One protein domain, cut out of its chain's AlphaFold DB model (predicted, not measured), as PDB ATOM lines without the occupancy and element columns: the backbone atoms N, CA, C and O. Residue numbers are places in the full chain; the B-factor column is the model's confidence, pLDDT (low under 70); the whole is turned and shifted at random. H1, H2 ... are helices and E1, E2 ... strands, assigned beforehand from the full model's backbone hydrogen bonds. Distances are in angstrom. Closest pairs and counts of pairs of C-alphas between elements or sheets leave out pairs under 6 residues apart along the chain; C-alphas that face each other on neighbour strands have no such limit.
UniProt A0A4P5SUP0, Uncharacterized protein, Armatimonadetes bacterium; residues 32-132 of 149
ATOM      1  N   GLU A  32      37.200 -30.028 -13.977       41.12
ATOM      2  CA  GLU A  32      37.531 -30.092 -15.400       41.12
ATOM      3  C   GLU A  32      36.305 -30.638 -16.150       41.12
ATOM      4  O   GLU A  32      35.849 -31.740 -15.828       41.12
ATOM      5  N   PRO A  33      35.776 -29.942 -17.171       40.53
ATOM      6  CA  PRO A  33      34.767 -30.519 -18.044       40.53
ATOM      7  C   PRO A  33      35.426 -31.632 -18.866       40.53
ATOM      8  O   PRO A  33      35.981 -31.400 -19.942       40.53
ATOM      9  N   ARG A  34      35.412 -32.859 -18.341       43.19
ATOM     10  CA  ARG A  34      35.802 -34.048 -19.101       43.19
ATOM     11  C   ARG A  34      34.679 -34.436 -20.057       43.19
ATOM     12  O   ARG A  34      33.515 -34.095 -19.861       43.19
ATOM     13  N   SER A  35      35.092 -35.035 -21.170       40.38
ATOM     14  CA  SER A  35      34.363 -35.084 -22.437       40.38
ATOM     15  C   SER A  35      32.886 -35.463 -22.291       40.38
ATOM     16  O   SER A  35      32.508 -36.421 -21.619       40.38
ATOM     17  N   SER A  36      32.046 -34.709 -22.997       52.06
ATOM     18  CA  SER A  36      30.584 -34.745 -22.932       52.06
ATOM     19  C   SER A  36      29.933 -36.114 -23.178       52.06
ATOM     20  O   SER A  36      28.748 -36.252 -22.924       52.06
ATOM     21  N   LEU A  37      30.650 -37.151 -23.614       37.94
ATOM     22  CA  LEU A  37      30.061 -38.445 -23.976       37.94
ATOM     23  C   LEU A  37      29.770 -39.376 -22.782       37.94
ATOM     24  O   LEU A  37      28.728 -40.029 -22.792       37.94
ATOM     25  N   GLU A  38      30.604 -39.420 -21.737       40.59
ATOM     26  CA  GLU A  38      30.323 -40.250 -20.543       40.59
ATOM     27  C   GLU A  38      29.226 -39.630 -19.660       40.59
ATOM     28  O   GLU A  38      28.338 -40.332 -19.168       40.59
ATOM     29  N   VAL A  39      29.224 -38.297 -19.558       48.19
ATOM     30  CA  VAL A  39      28.188 -37.499 -18.884       48.19
ATOM     31  C   VAL A  39      26.842 -37.621 -19.626       48.19
ATOM     32  O   VAL A  39      25.806 -37.864 -19.003       48.19
ATOM     33  N   MET A  40      26.846 -37.579 -20.970       43.78
ATOM     34  CA  MET A  40      25.630 -37.718 -21.790       43.78
ATOM     35  C   MET A  40      25.047 -39.140 -21.834       43.78
ATOM     36  O   MET A  40      23.831 -39.277 -21.972       43.78
ATOM     37  N   LEU A  41      25.858 -40.201 -21.714       43.25
ATOM     38  CA  LEU A  41      25.377 -41.591 -21.795       43.25
ATOM     39  C   LEU A  41      24.970 -42.188 -20.431       43.25
ATOM     40  O   LEU A  41      24.141 -43.097 -20.392       43.25
ATOM     41  N   GLY A  42      25.495 -41.669 -19.311       52.53
ATOM     42  CA  GLY A  42      25.168 -42.137 -17.952       52.53
ATOM     43  C   GLY A  42      23.990 -41.416 -17.277       52.53
ATOM     44  O   GLY A  42      23.409 -41.926 -16.312       52.53
ATOM     45  N   GLY A  43      23.608 -40.244 -17.793       62.12
ATOM     46  CA  GLY A  43      22.563 -39.401 -17.216       62.12
ATOM     47  C   GLY A  43      22.987 -38.665 -15.943       62.12
ATOM     48  O   GLY A  43      22.103 -38.293 -15.181       62.12
ATOM     49  N   PHE A  44      24.289 -38.481 -15.706       67.62
ATOM     50  CA  PHE A  44      24.840 -37.655 -14.624       67.62
ATOM     51  C   PHE A  44      25.078 -36.227 -15.135       67.62
ATOM     52  O   PHE A  44      25.325 -36.034 -16.318       67.62
ATOM     53  N   MET A  45      24.943 -35.230 -14.265       69.81
ATOM     54  CA  MET A  45      25.090 -33.807 -14.589       69.81
ATOM     55  C   MET A  45      26.477 -33.276 -14.239       69.81
ATOM     56  O   MET A  45      26.993 -32.420 -14.949       69.81
ATOM     57  N   GLU A  46      27.056 -33.762 -13.143       77.62
ATOM     58  CA  GLU A  46      28.271 -33.198 -12.556       77.62
ATOM     59  C   GLU A  46      28.999 -34.253 -11.717       77.62
ATOM     60  O   GLU A  46      28.372 -35.164 -11.167       77.62
ATOM     61  N   GLU A  47      30.317 -34.113 -11.620       81.88
ATOM     62  CA  GLU A  47      31.175 -34.835 -10.685       81.88
ATOM     63  C   GLU A  47      31.649 -33.858  -9.600       81.88
ATOM     64  O   GLU A  47      32.144 -32.777  -9.914       81.88
ATOM     65  N   VAL A  48      31.491 -34.234  -8.332       80.00
ATOM     66  CA  VAL A  48      31.875 -33.439  -7.166       80.00
ATOM     67  C   VAL A  48      32.913 -34.215  -6.366       80.00
ATOM     68  O   VAL A  48      32.616 -35.263  -5.790       80.00
ATOM     69  N   THR A  49      34.137 -33.697  -6.337       78.06
ATOM     70  CA  THR A  49      35.264 -34.316  -5.629       78.06
ATOM     71  C   THR A  49      35.442 -33.666  -4.266       78.06
ATOM     72  O   THR A  49      35.689 -32.464  -4.177       78.06
ATOM     73  N   THR A  50      35.348 -34.467  -3.211       77.00
ATOM     74  CA  THR A  50      35.559 -34.060  -1.818       77.00
ATOM     75  C   THR A  50      36.793 -34.763  -1.245       77.00
ATOM     76  O   THR A  50      37.400 -35.618  -1.896       77.00
ATOM     77  N   SER A  51      37.191 -34.415  -0.018       75.81
ATOM     78  CA  SER A  51      38.254 -35.139   0.699       75.81
ATOM     79  C   SER A  51      37.897 -36.602   0.976       75.81
ATOM     80  O   SER A  51      38.792 -37.439   1.069       75.81
ATOM     81  N   GLU A  52      36.601 -36.905   1.071       75.81
ATOM     82  CA  GLU A  52      36.063 -38.232   1.384       75.81
ATOM     83  C   GLU A  52      35.875 -39.112   0.137       75.81
ATOM     84  O   GLU A  52      35.787 -40.336   0.243       75.81
ATOM     85  N   GLY A  53      35.815 -38.521  -1.063       78.19
ATOM     86  CA  GLY A  53      35.690 -39.278  -2.304       78.19
ATOM     87  C   GLY A  53      35.083 -38.502  -3.467       78.19
ATOM     88  O   GLY A  53      35.019 -37.276  -3.475       78.19
ATOM     89  N   VAL A  54      34.647 -39.246  -4.484       82.88
ATOM     90  CA  VAL A  54      34.037 -38.690  -5.697       82.88
ATOM     91  C   VAL A  54      32.547 -39.007  -5.716       82.88
ATOM     92  O   VAL A  54      32.143 -40.175  -5.677       82.88
ATOM     93  N   PHE A  55      31.744 -37.956  -5.823       86.00
ATOM     94  CA  PHE A  55      30.296 -38.014  -5.929       86.00
ATOM     95  C   PHE A  55      29.848 -37.608  -7.329       86.00
ATOM     96  O   PHE A  55      30.464 -36.783  -7.993       86.00
ATOM     97  N   TYR A  56      28.735 -38.172  -7.775       86.44
ATOM     98  CA  TYR A  56      28.138 -37.905  -9.074       86.44
ATOM     99  C   TYR A  56      26.724 -37.390  -8.867       86.44
ATOM    100  O   TYR A  56      25.891 -38.047  -8.236       86.44
ATOM    101  N   VAL A  57      26.445 -36.216  -9.415       85.06
ATOM    102  CA  VAL A  57      25.133 -35.582  -9.356       85.06
ATOM    103  C   VAL A  57      24.305 -36.067 -10.531       85.06
ATOM    104  O   VAL A  57      24.767 -36.097 -11.670       85.06
ATOM    105  N   ARG A  58      23.058 -36.439 -10.273       82.12
ATOM    106  CA  ARG A  58      22.108 -36.915 -11.273       82.12
ATOM    107  C   ARG A  58      20.814 -36.097 -11.201       82.12
ATOM    108  O   ARG A  58      20.352 -35.836 -10.091       82.12
ATOM    109  N   PRO A  59      20.155 -35.776 -12.336       76.19
ATOM    110  CA  PRO A  59      18.825 -35.200 -12.273       76.19
ATOM    111  C   PRO A  59      17.856 -36.262 -11.733       76.19
ATOM    112  O   PRO A  59      17.890 -37.421 -12.171       76.19
ATOM    113  N   PRO A  60      16.961 -35.895 -10.810       74.94
ATOM    114  CA  PRO A  60      16.061 -36.850 -10.183       74.94
ATOM    115  C   PRO A  60      15.107 -37.471 -11.207       74.94
ATOM    116  O   PRO A  60      14.484 -36.781 -12.020       74.94
ATOM    117  N   LYS A  61      14.934 -38.795 -11.144       74.94
ATOM    118  CA  LYS A  61      13.929 -39.510 -11.945       74.94
ATOM    119  C   LYS A  61      12.523 -39.137 -11.478       74.94
ATOM    120  O   LYS A  61      12.323 -38.770 -10.327       74.94
ATOM    121  N   LEU A  62      11.505 -39.361 -12.311       69.94
ATOM    122  CA  LEU A  62      10.094 -39.077 -11.976       69.94
ATOM    123  C   LEU A  62       9.637 -39.630 -10.610       69.94
ATOM    124  O   LEU A  62       8.874 -38.984  -9.896       69.94
ATOM    125  N   ARG A  63      10.112 -40.822 -10.223       69.38
ATOM    126  CA  ARG A  63       9.815 -41.421  -8.909       69.38
ATOM    127  C   ARG A  63      10.482 -40.682  -7.741       69.38
ATOM    128  O   ARG A  63       9.911 -40.625  -6.663       69.38
ATOM    129  N   GLU A  64      11.668 -40.126  -7.973       72.69
ATOM    130  CA  GLU A  64      12.453 -39.353  -7.006       72.69
ATOM    131  C   GLU A  64      11.945 -37.910  -6.928       72.69
ATOM    132  O   GLU A  64      11.968 -37.321  -5.862       72.69
ATOM    133  N   GLN A  65      11.379 -37.361  -8.007       69.44
ATOM    134  CA  GLN A  65      10.754 -36.033  -7.998       69.44
ATOM    135  C   GLN A  65       9.579 -35.941  -7.019       69.44
ATOM    136  O   GLN A  65       9.412 -34.921  -6.356       69.44
ATOM    137  N   LYS A  66       8.777 -37.007  -6.882       72.81
ATOM    138  CA  LYS A  66       7.715 -37.060  -5.861       72.81
ATOM    139  C   LYS A  66       8.285 -37.006  -4.445       72.81
ATOM    140  O   LYS A  66       7.715 -36.331  -3.595       72.81
ATOM    141  N   GLU A  67       9.399 -37.695  -4.224       74.56
ATOM    142  CA  GLU A  67      10.078 -37.727  -2.931       74.56
ATOM    143  C   GLU A  67      10.730 -36.381  -2.611       74.56
ATOM    144  O   GLU A  67      10.503 -35.832  -1.540       74.56
ATOM    145  N   LEU A  68      11.410 -35.771  -3.582       72.38
ATOM    146  CA  LEU A  68      11.940 -34.413  -3.473       72.38
ATOM    147  C   LEU A  68      10.849 -33.396  -3.127       72.38
ATOM    148  O   LEU A  68      11.048 -32.556  -2.259       72.38
ATOM    149  N   LEU A  69       9.677 -33.476  -3.766       72.69
ATOM    150  CA  LEU A  69       8.549 -32.594  -3.448       72.69
ATOM    151  C   LEU A  69       8.002 -32.827  -2.034       72.69
ATOM    152  O   LEU A  69       7.548 -31.874  -1.401       72.69
ATOM    153  N   ARG A  70       8.022 -34.071  -1.544       79.00
ATOM    154  CA  ARG A  70       7.611 -34.422  -0.178       79.00
ATOM    155  C   ARG A  70       8.572 -33.824   0.845       79.00
ATOM    156  O   ARG A  70       8.127 -33.091   1.718       79.00
ATOM    157  N   VAL A  71       9.867 -34.087   0.685       74.69
ATOM    158  CA  VAL A  71      10.917 -33.609   1.596       74.69
ATOM    159  C   VAL A  71      11.046 -32.082   1.537       74.69
ATOM    160  O   VAL A  71      11.208 -31.436   2.564       74.69
ATOM    161  N   LYS A  72      10.855 -31.470   0.362       73.25
ATOM    162  CA  LYS A  72      10.777 -30.008   0.235       73.25
ATOM    163  C   LYS A  72       9.641 -29.421   1.075       73.25
ATOM    164  O   LYS A  72       9.853 -28.463   1.802       73.25
ATOM    165  N   ARG A  73       8.433 -29.987   0.977       75.12
ATOM    166  CA  ARG A  73       7.298 -29.524   1.791       75.12
ATOM    167  C   ARG A  73       7.579 -29.675   3.277       75.12
ATOM    168  O   ARG A  73       7.115 -28.853   4.047       75.12
ATOM    169  N   GLU A  74       8.307 -30.717   3.663       76.00
ATOM    170  CA  GLU A  74       8.726 -30.903   5.045       76.00
ATOM    171  C   GLU A  74       9.653 -29.769   5.494       76.00
ATOM    172  O   GLU A  74       9.315 -29.110   6.474       76.00
ATOM    173  N   LEU A  75      10.707 -29.453   4.727       71.00
ATOM    174  CA  LEU A  75      11.614 -28.319   4.979       71.00
ATOM    175  C   LEU A  75      10.875 -26.985   5.123       71.00
ATOM    176  O   LEU A  75      11.108 -26.265   6.090       71.00
ATOM    177  N   ASP A  76       9.942 -26.691   4.214       70.62
ATOM    178  CA  ASP A  76       9.152 -25.451   4.228       70.62
ATOM    179  C   ASP A  76       8.222 -25.348   5.464       70.62
ATOM    180  O   ASP A  76       7.674 -24.284   5.749       70.62
ATOM    181  N   THR A  77       8.010 -26.452   6.194       76.44
ATOM    182  CA  THR A  77       7.113 -26.532   7.362       76.44
ATOM    183  C   THR A  77       7.834 -26.722   8.693       76.44
ATOM    184  O   THR A  77       7.166 -26.814   9.727       76.44
ATOM    185  N   ILE A  78       9.172 -26.794   8.700       72.88
ATOM    186  CA  ILE A  78       9.940 -26.910   9.943       72.88
ATOM    187  C   ILE A  78       9.732 -25.622  10.756       72.88
ATOM    188  O   ILE A  78      10.070 -24.538  10.275       72.88
ATOM    189  N   PRO A  79       9.167 -25.698  11.977       73.12
ATOM    190  CA  PRO A  79       8.986 -24.520  12.812       73.12
ATOM    191  C   PRO A  79      10.354 -24.001  13.251       73.12
ATOM    192  O   PRO A  79      11.086 -24.720  13.926       73.12
ATOM    193  N   VAL A  80      10.668 -22.750  12.905       66.94
ATOM    194  CA  VAL A  80      11.941 -22.087  13.250       66.94
ATOM    195  C   VAL A  80      12.158 -22.024  14.771       66.94
ATOM    196  O   VAL A  80      13.288 -22.057  15.237       66.94
ATOM    197  N   ASP A  81      11.072 -22.025  15.550       71.31
ATOM    198  CA  ASP A  81      11.100 -21.947  17.016       71.31
ATOM    199  C   ASP A  81      11.180 -23.323  17.714       71.31
ATOM    200  O   ASP A  81      10.959 -23.431  18.923       71.31
ATOM    201  N   SER A  82      11.442 -24.403  16.970       73.00
ATOM    202  CA  SER A  82      11.622 -25.737  17.548       73.00
ATOM    203  C   SER A  82      13.072 -25.931  18.015       73.00
ATOM    204  O   SER A  82      13.986 -25.620  17.258       73.00
ATOM    205  N   PRO A  83      13.313 -26.494  19.217       73.00
ATOM    206  CA  PRO A  83      14.671 -26.768  19.698       73.00
ATOM    207  C   PRO A  83      15.459 -27.722  18.783       73.00
ATOM    208  O   PRO A  83      16.683 -27.684  18.795       73.00
ATOM    209  N   ASP A  84      14.758 -28.505  17.956       78.50
ATOM    210  CA  ASP A  84      15.339 -29.481  17.029       78.50
ATOM    211  C   ASP A  84      15.230 -29.019  15.557       78.50
ATOM    212  O   ASP A  84      15.353 -29.824  14.633       78.50
ATOM    213  N   ALA A  85      14.930 -27.735  15.306       72.75
ATOM    214  CA  ALA A  85      14.705 -27.211  13.956       72.75
ATOM    215  C   ALA A  85      15.921 -27.411  13.038       72.75
ATOM    216  O   ALA A  85      15.760 -27.859  11.904       72.75
ATOM    217  N   ASP A  86      17.123 -27.139  13.549       72.25
ATOM    218  CA  ASP A  86      18.374 -27.243  12.791       72.25
ATOM    219  C   ASP A  86      18.705 -28.695  12.419       72.25
ATOM    220  O   ASP A  86      19.093 -28.977  11.284       72.25
ATOM    221  N   GLU A  87      18.502 -29.634  13.348       78.56
ATOM    222  CA  GLU A  87      18.738 -31.065  13.118       78.56
ATOM    223  C   GLU A  87      17.750 -31.619  12.086       78.56
ATOM    224  O   GLU A  87      18.147 -32.244  11.103       78.56
ATOM    225  N   ARG A  88      16.462 -31.281  12.221       76.19
ATOM    226  CA  ARG A  88      15.430 -31.675  11.251       76.19
ATOM    227  C   ARG A  88      15.658 -31.064   9.871       76.19
ATOM    228  O   ARG A  88      15.355 -31.701   8.862       76.19
ATOM    229  N   PHE A  89      16.166 -29.835   9.816       78.88
ATOM    230  CA  PHE A  89      16.501 -29.167   8.564       78.88
ATOM    231  C   PHE A  89      17.673 -29.866   7.874       78.88
ATOM    232  O   PHE A  89      17.601 -30.151   6.677       78.88
ATOM    233  N   LEU A  90      18.716 -30.210   8.631       77.31
ATOM    234  CA  LEU A  90      19.864 -30.949   8.119       77.31
ATOM    235  C   LEU A  90      19.471 -32.344   7.619       77.31
ATOM    236  O   LEU A  90      19.836 -32.712   6.502       77.31
ATOM    237  N   ASP A  91      18.676 -33.092   8.384       80.69
ATOM    238  CA  ASP A  91      18.192 -34.421   7.992       80.69
ATOM    239  C   ASP A  91      17.389 -34.375   6.690       80.69
ATOM    240  O   ASP A  91      17.587 -35.190   5.781       80.69
ATOM    241  N   ALA A  92      16.502 -33.388   6.562       79.88
ATOM    242  CA  ALA A  92      15.709 -33.218   5.360       79.88
ATOM    243  C   ALA A  92      16.564 -32.760   4.161       79.88
ATOM    244  O   ALA A  92      16.352 -33.234   3.041       79.88
ATOM    245  N   LEU A  93      17.587 -31.922   4.369       79.56
ATOM    246  CA  LEU A  93      18.566 -31.595   3.327       79.56
ATOM    247  C   LEU A  93      19.348 -32.829   2.867       79.56
ATOM    248  O   LEU A  93      19.489 -33.045   1.661       79.56
ATOM    249  N   ILE A  94      19.810 -33.670   3.793       84.88
ATOM    250  CA  ILE A  94      20.520 -34.910   3.459       84.88
ATOM    251  C   ILE A  94      19.598 -35.858   2.679       84.88
ATOM    252  O   ILE A  94      20.017 -36.427   1.668       84.88
ATOM    253  N   ALA A  95      18.326 -35.975   3.067       84.31
ATOM    254  CA  ALA A  95      17.338 -36.767   2.335       84.31
ATOM    255  C   ALA A  95      17.106 -36.254   0.897       84.31
ATOM    256  O   ALA A  95      16.973 -37.056  -0.037       84.31
ATOM    257  N   LEU A  96      17.113 -34.931   0.677       81.00
ATOM    258  CA  LEU A  96      17.099 -34.364  -0.678       81.00
ATOM    259  C   LEU A  96      18.377 -34.716  -1.443       81.00
ATOM    260  O   LEU A  96      18.307 -35.124  -2.606       81.00
ATOM    261  N   ALA A  97      19.536 -34.601  -0.796       84.75
ATOM    262  CA  ALA A  97      20.826 -34.905  -1.405       84.75
ATOM    263  C   ALA A  97      20.901 -36.367  -1.866       84.75
ATOM    264  O   ALA A  97      21.328 -36.633  -2.985       84.75
ATOM    265  N   GLN A  98      20.383 -37.319  -1.086       88.44
ATOM    266  CA  GLN A  98      20.313 -38.742  -1.457       88.44
ATOM    267  C   GLN A  98      19.504 -39.032  -2.728       88.44
ATOM    268  O   GLN A  98      19.676 -40.081  -3.360       88.44
ATOM    269  N   CYS A  99      18.601 -38.131  -3.117       83.38
ATOM    270  CA  CYS A  99      17.839 -38.272  -4.354       83.38
ATOM    271  C   CYS A  99      18.668 -37.930  -5.599       83.38
ATOM    272  O   CYS A  99      18.301 -38.354  -6.697       83.38
ATOM    273  N   VAL A 100      19.758 -37.176  -5.439       83.94
ATOM    274  CA  VAL A 100      20.552 -36.626  -6.547       83.94
ATOM    275  C   VAL A 100      22.023 -37.038  -6.504       83.94
ATOM    276  O   VAL A 100      22.655 -37.073  -7.556       83.94
ATOM    277  N   LEU A 101      22.560 -37.402  -5.338       88.69
ATOM    278  CA  LEU A 101      23.952 -37.794  -5.133       88.69
ATOM    279  C   LEU A 101      24.148 -39.307  -5.222       88.69
ATOM    280  O   LEU A 101      23.484 -40.113  -4.562       88.69
ATOM    281  N   TYR A 102      25.128 -39.681  -6.030       88.56
ATOM    282  CA  TYR A 102      25.544 -41.050  -6.269       88.56
ATOM    283  C   TYR A 102      27.041 -41.188  -6.026       88.56
ATOM    284  O   TYR A 102      27.804 -40.257  -6.242       88.56
ATOM    285  N   VAL A 103      27.468 -42.378  -5.627       87.00
ATOM    286  CA  VAL A 103      28.879 -42.749  -5.535       87.00
ATOM    287  C   VAL A 103      29.146 -43.908  -6.478       87.00
ATOM    288  O   VAL A 103      28.290 -44.779  -6.691       87.00
ATOM    289  N   ARG A 104      30.349 -43.927  -7.050       79.50
ATOM    290  CA  ARG A 104      30.821 -45.052  -7.854       79.50
ATOM    291  C   ARG A 104      31.824 -45.849  -7.039       79.50
ATOM    292  O   ARG A 104      32.875 -45.336  -6.680       79.50
ATOM    293  N   SER A 105      31.505 -47.108  -6.768       76.00
ATOM    294  CA  SER A 105      32.385 -48.020  -6.040       76.00
ATOM    295  C   SER A 105      32.438 -49.358  -6.763       76.00
ATOM    296  O   SER A 105      31.418 -49.844  -7.241       76.00
ATOM    297  N   ALA A 106      33.639 -49.925  -6.902       72.38
ATOM    298  CA  ALA A 106      33.870 -51.217  -7.560       72.38
ATOM    299  C   ALA A 106      33.234 -51.355  -8.966       72.38
ATOM    300  O   ALA A 106      32.831 -52.437  -9.378       72.38
ATOM    301  N   GLY A 107      33.143 -50.251  -9.718       72.31
ATOM    302  CA  GLY A 107      32.547 -50.227 -11.059       72.31
ATOM    303  C   GLY A 107      31.024 -50.064 -11.087       72.31
ATOM    304  O   GLY A 107      30.487 -49.755 -12.150       72.31
ATOM    305  N   GLU A 108      30.342 -50.159  -9.946       78.56
ATOM    306  CA  GLU A 108      28.902 -49.941  -9.813       78.56
ATOM    307  C   GLU A 108      28.588 -48.518  -9.349       78.56
ATOM    308  O   GLU A 108      29.346 -47.902  -8.600       78.56
ATOM    309  N   THR A 109      27.451 -47.981  -9.798       81.31
ATOM    310  CA  THR A 109      26.949 -46.683  -9.329       81.31
ATOM    311  C   THR A 109      25.748 -46.891  -8.422       81.31
ATOM    312  O   THR A 109      24.733 -47.447  -8.847       81.31
ATOM    313  N   ARG A 110      25.849 -46.412  -7.184       86.31
ATOM    314  CA  ARG A 110      24.780 -46.487  -6.180       86.31
ATOM    315  C   ARG A 110      24.508 -45.115  -5.581       86.31
ATOM    316  O   ARG A 110      25.296 -44.194  -5.760       86.31
ATOM    317  N   ARG A 111      23.385 -44.973  -4.881       87.81
ATOM    318  CA  ARG A 111      23.095 -43.746  -4.128       87.81
ATOM    319  C   ARG A 111      24.104 -43.575  -2.992       87.81
ATOM    320  O   ARG A 111      24.543 -44.575  -2.413       87.81
ATOM    321  N   ALA A 112      24.446 -42.325  -2.707       89.00
ATOM    322  CA  ALA A 112      25.217 -41.975  -1.524       89.00
ATOM    323  C   ALA A 112      24.383 -42.242  -0.258       89.00
ATOM    324  O   ALA A 112      23.165 -42.039  -0.260       89.00
ATOM    325  N   THR A 113      25.014 -42.741   0.803       88.75
ATOM    326  CA  THR A 113      24.366 -42.936   2.108       88.75
ATOM    327  C   THR A 113      24.318 -41.628   2.900       88.75
ATOM    328  O   THR A 113      25.004 -40.664   2.566       88.75
ATOM    329  N   THR A 114      23.499 -41.576   3.960       88.88
ATOM    330  CA  THR A 114      23.425 -40.413   4.869       88.88
ATOM    331  C   THR A 114      24.804 -40.099   5.444       88.88
ATOM    332  O   THR A 114      25.231 -38.955   5.414       88.88
ATOM    333  N   GLU A 115      25.510 -41.131   5.906       87.06
ATOM    334  CA  GLU A 115      26.842 -41.023   6.509       87.06
ATOM    335  C   GLU A 115      27.881 -40.509   5.506       87.06
ATOM    336  O   GLU A 115      28.657 -39.617   5.835       87.06
ATOM    337  N   GLU A 116      27.862 -41.007   4.264       86.31
ATOM    338  CA  GLU A 116      28.759 -40.534   3.202       86.31
ATOM    339  C   GLU A 116      28.529 -39.055   2.891       86.31
ATOM    340  O   GLU A 116      29.486 -38.310   2.710       86.31
ATOM    341  N   ILE A 117      27.268 -38.618   2.850       86.62
ATOM    342  CA  ILE A 117      26.923 -37.220   2.575       86.62
ATOM    343  C   ILE A 117      27.310 -36.331   3.761       86.62
ATOM    344  O   ILE A 117      27.949 -35.305   3.558       86.62
ATOM    345  N   ALA A 118      26.962 -36.730   4.985       85.94
ATOM    346  CA  ALA A 118      27.245 -35.962   6.195       85.94
ATOM    347  C   ALA A 118      28.751 -35.844   6.489       85.94
ATOM    348  O   ALA A 118      29.183 -34.840   7.048       85.94
ATOM    349  N   SER A 119      29.549 -36.848   6.106       83.56
ATOM    350  CA  SER A 119      31.014 -36.796   6.213       83.56
ATOM    351  C   SER A 119      31.639 -35.912   5.131       83.56
ATOM    352  O   SER A 119      32.612 -35.206   5.386       83.56
ATOM    353  N   ALA A 120      31.093 -35.950   3.911       81.62
ATOM    354  CA  ALA A 120      31.711 -35.326   2.743       81.62
ATOM    355  C   ALA A 120      31.285 -33.880   2.479       81.62
ATOM    356  O   ALA A 120      32.005 -33.175   1.773       81.62
ATOM    357  N   PHE A 121      30.125 -33.458   2.984       81.75
ATOM    358  CA  PHE A 121      29.525 -32.167   2.665       81.75
ATOM    359  C   PHE A 121      29.051 -31.443   3.922       81.75
ATOM    360  O   PHE A 121      28.397 -32.011   4.796       81.75
ATOM    361  N   SER A 122      29.294 -30.140   3.960       83.06
ATOM    362  CA  SER A 122      28.588 -29.221   4.844       83.06
ATOM    363  C   SER A 122      27.132 -29.025   4.399       83.06
ATOM    364  O   SER A 122      26.773 -29.240   3.239       83.06
ATOM    365  N   ALA A 123      26.281 -28.541   5.309       77.06
ATOM    366  CA  ALA A 123      24.875 -28.245   5.011       77.06
ATOM    367  C   ALA A 123      24.707 -27.275   3.822       77.06
ATOM    368  O   ALA A 123      23.830 -27.466   2.978       77.06
ATOM    369  N   MET A 124      25.585 -26.268   3.722       78.81
ATOM    370  CA  MET A 124      25.589 -25.309   2.612       78.81
ATOM    371  C   MET A 124      25.934 -25.973   1.274       78.81
ATOM    372  O   MET A 124      25.283 -25.701   0.268       78.81
ATOM    373  N   GLU A 125      26.920 -26.871   1.254       81.81
ATOM    374  CA  GLU A 125      27.309 -27.586   0.031       81.81
ATOM    375  C   GLU A 125      26.209 -28.547  -0.425       81.81
ATOM    376  O   GLU A 125      25.894 -28.609  -1.616       81.81
ATOM    377  N   VAL A 126      25.562 -29.245   0.515       81.12
ATOM    378  CA  VAL A 126      24.386 -30.077   0.222       81.12
ATOM    379  C   VAL A 126      23.286 -29.240  -0.429       81.12
ATOM    380  O   VAL A 126      22.741 -29.623  -1.467       81.12
ATOM    381  N   GLN A 127      22.980 -28.078   0.145       76.88
ATOM    382  CA  GLN A 127      21.966 -27.171  -0.377       76.88
ATOM    383  C   GLN A 127      22.300 -26.694  -1.796       76.88
ATOM    384  O   GLN A 127      21.425 -26.700  -2.661       76.88
ATOM    385  N   GLU A 128      23.553 -26.332  -2.070       80.44
ATOM    386  CA  GLU A 128      23.988 -25.888  -3.396       80.44
ATOM    387  C   GLU A 128      23.913 -27.010  -4.445       80.44
ATOM    388  O   GLU A 128      23.447 -26.793  -5.568       80.44
ATOM    389  N   VAL A 129      24.336 -28.224  -4.089       81.94
ATOM    390  CA  VAL A 129      24.247 -29.399  -4.968       81.94
ATOM    391  C   VAL A 129      22.790 -29.715  -5.301       81.94
ATOM    392  O   VAL A 129      22.437 -29.890  -6.471       81.94
ATOM    393  N   VAL A 130      21.921 -29.753  -4.287       77.75
ATOM    394  CA  VAL A 130      20.488 -30.003  -4.479       77.75
ATOM    395  C   VAL A 130      19.869 -28.898  -5.331       77.75
ATOM    396  O   VAL A 130      19.102 -29.197  -6.253       77.75
ATOM    397  N   ALA A 131      20.226 -27.639  -5.082       76.44
ATOM    398  CA  ALA A 131      19.730 -26.498  -5.838       76.44
ATOM    399  C   ALA A 131      20.062 -26.588  -7.324       76.44
ATOM    400  O   ALA A 131      19.190 -26.382  -8.170       76.44
ATOM    401  N   ARG A 132      21.298 -26.960  -7.657       73.50
ATOM    402  CA  ARG A 132      21.733 -27.145  -9.045       73.50
ATOM    403  C   ARG A 132      21.059 -28.341  -9.715       73.50
ATOM    404  O   ARG A 132      20.599 -28.223 -10.847       73.50
TER     405      ARG A 132
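This is residues 32 to 132 of the 149 residues of an uncharacterized protein of Armatimonadetes bacterium (UniProt A0A4P5SUP0). A small, twisted four-stranded sheet has the ends of three helices, H3, H4 and H5, packed at it, and a long helical hairpin of H2 and H3 reaches away from it to a loop, residues 76 to 84, at one end of the long axis. H1 lies toward the other end of that axis. The printed part has 101 residues, with five named helices and four named strands in the order H1 E1 E2 H2 H3 E3 E4 H4 H5, and its class is mixed, helices and strands. The sheet runs E1 E2 E3 E4, antiparallel throughout. The whole is compact, with a radius of gyration of the C-alphas of 14.4 A, yet elongated in outline, spanning 47 by 30 by 23 A.

H1 is residues 36 to 42, beginning at C-alpha 36 (30.584, -34.745, -22.932). E1, residues 46 to 49, and E2, residues 54 to 57, follow. H2, residues 62 to 75, is 20.1 A long, and H3, residues 85 to 98, is 20.0 A, beginning at C-alpha 85 (14.705, -27.211, 13.956). E3, residues 101 to 105, is 13.3 A long, and E4 is residues 108 to 111. H4 is residues 114 to 120, and H5, residues 123 to 132, is 14.4 A long and ends at C-alpha 132 (21.733, -27.145, -9.045).

H3 is the hub, touching three helices. It touches H2, closest C-alphas Leu 68 and Leu 96 at 5.9 A, at a shallow tilt of 10 degrees, opposite ways. It touches H5, closest C-alphas Ala 97 and Val 130 at 5.8 A, at a steep tilt of 43 degrees, the same way. With residues 94 to 98 alone it touches H4, about perpendicular at 88 degrees, closest C-alphas Ile 94 and Thr 114 at 6.4 A. H3, H4 and H5 only graze the sheet, with residues 94 to 98, 116 to 120 and 126 to 132. Within hydrogen-bond range are N 48 and O 55 of the antiparallel hairpin E1 and E2, at 2.8 A, N 56 and O 102 of the antiparallel neighbours E2 and E3, at 2.8 A, and N 103 and O 110 of the antiparallel hairpin E3 and E4, at 2.8 A. H1 is only just not on the sheet, with 4 pairs of C-alphas within 10 A. Every O i to N i+4 pair is within hydrogen-bond range in H1, H3, H4 and H5, and 8 of 10 in H2.

The C-alphas of Leu 37 and Asp 81, the two farthest apart, are 48.1 A apart. The printed part has no cut and no long link. Mean pLDDT of the printed part is 74.7, and residues 32 to 45, 62 to 63, 65 and 80 are under 70.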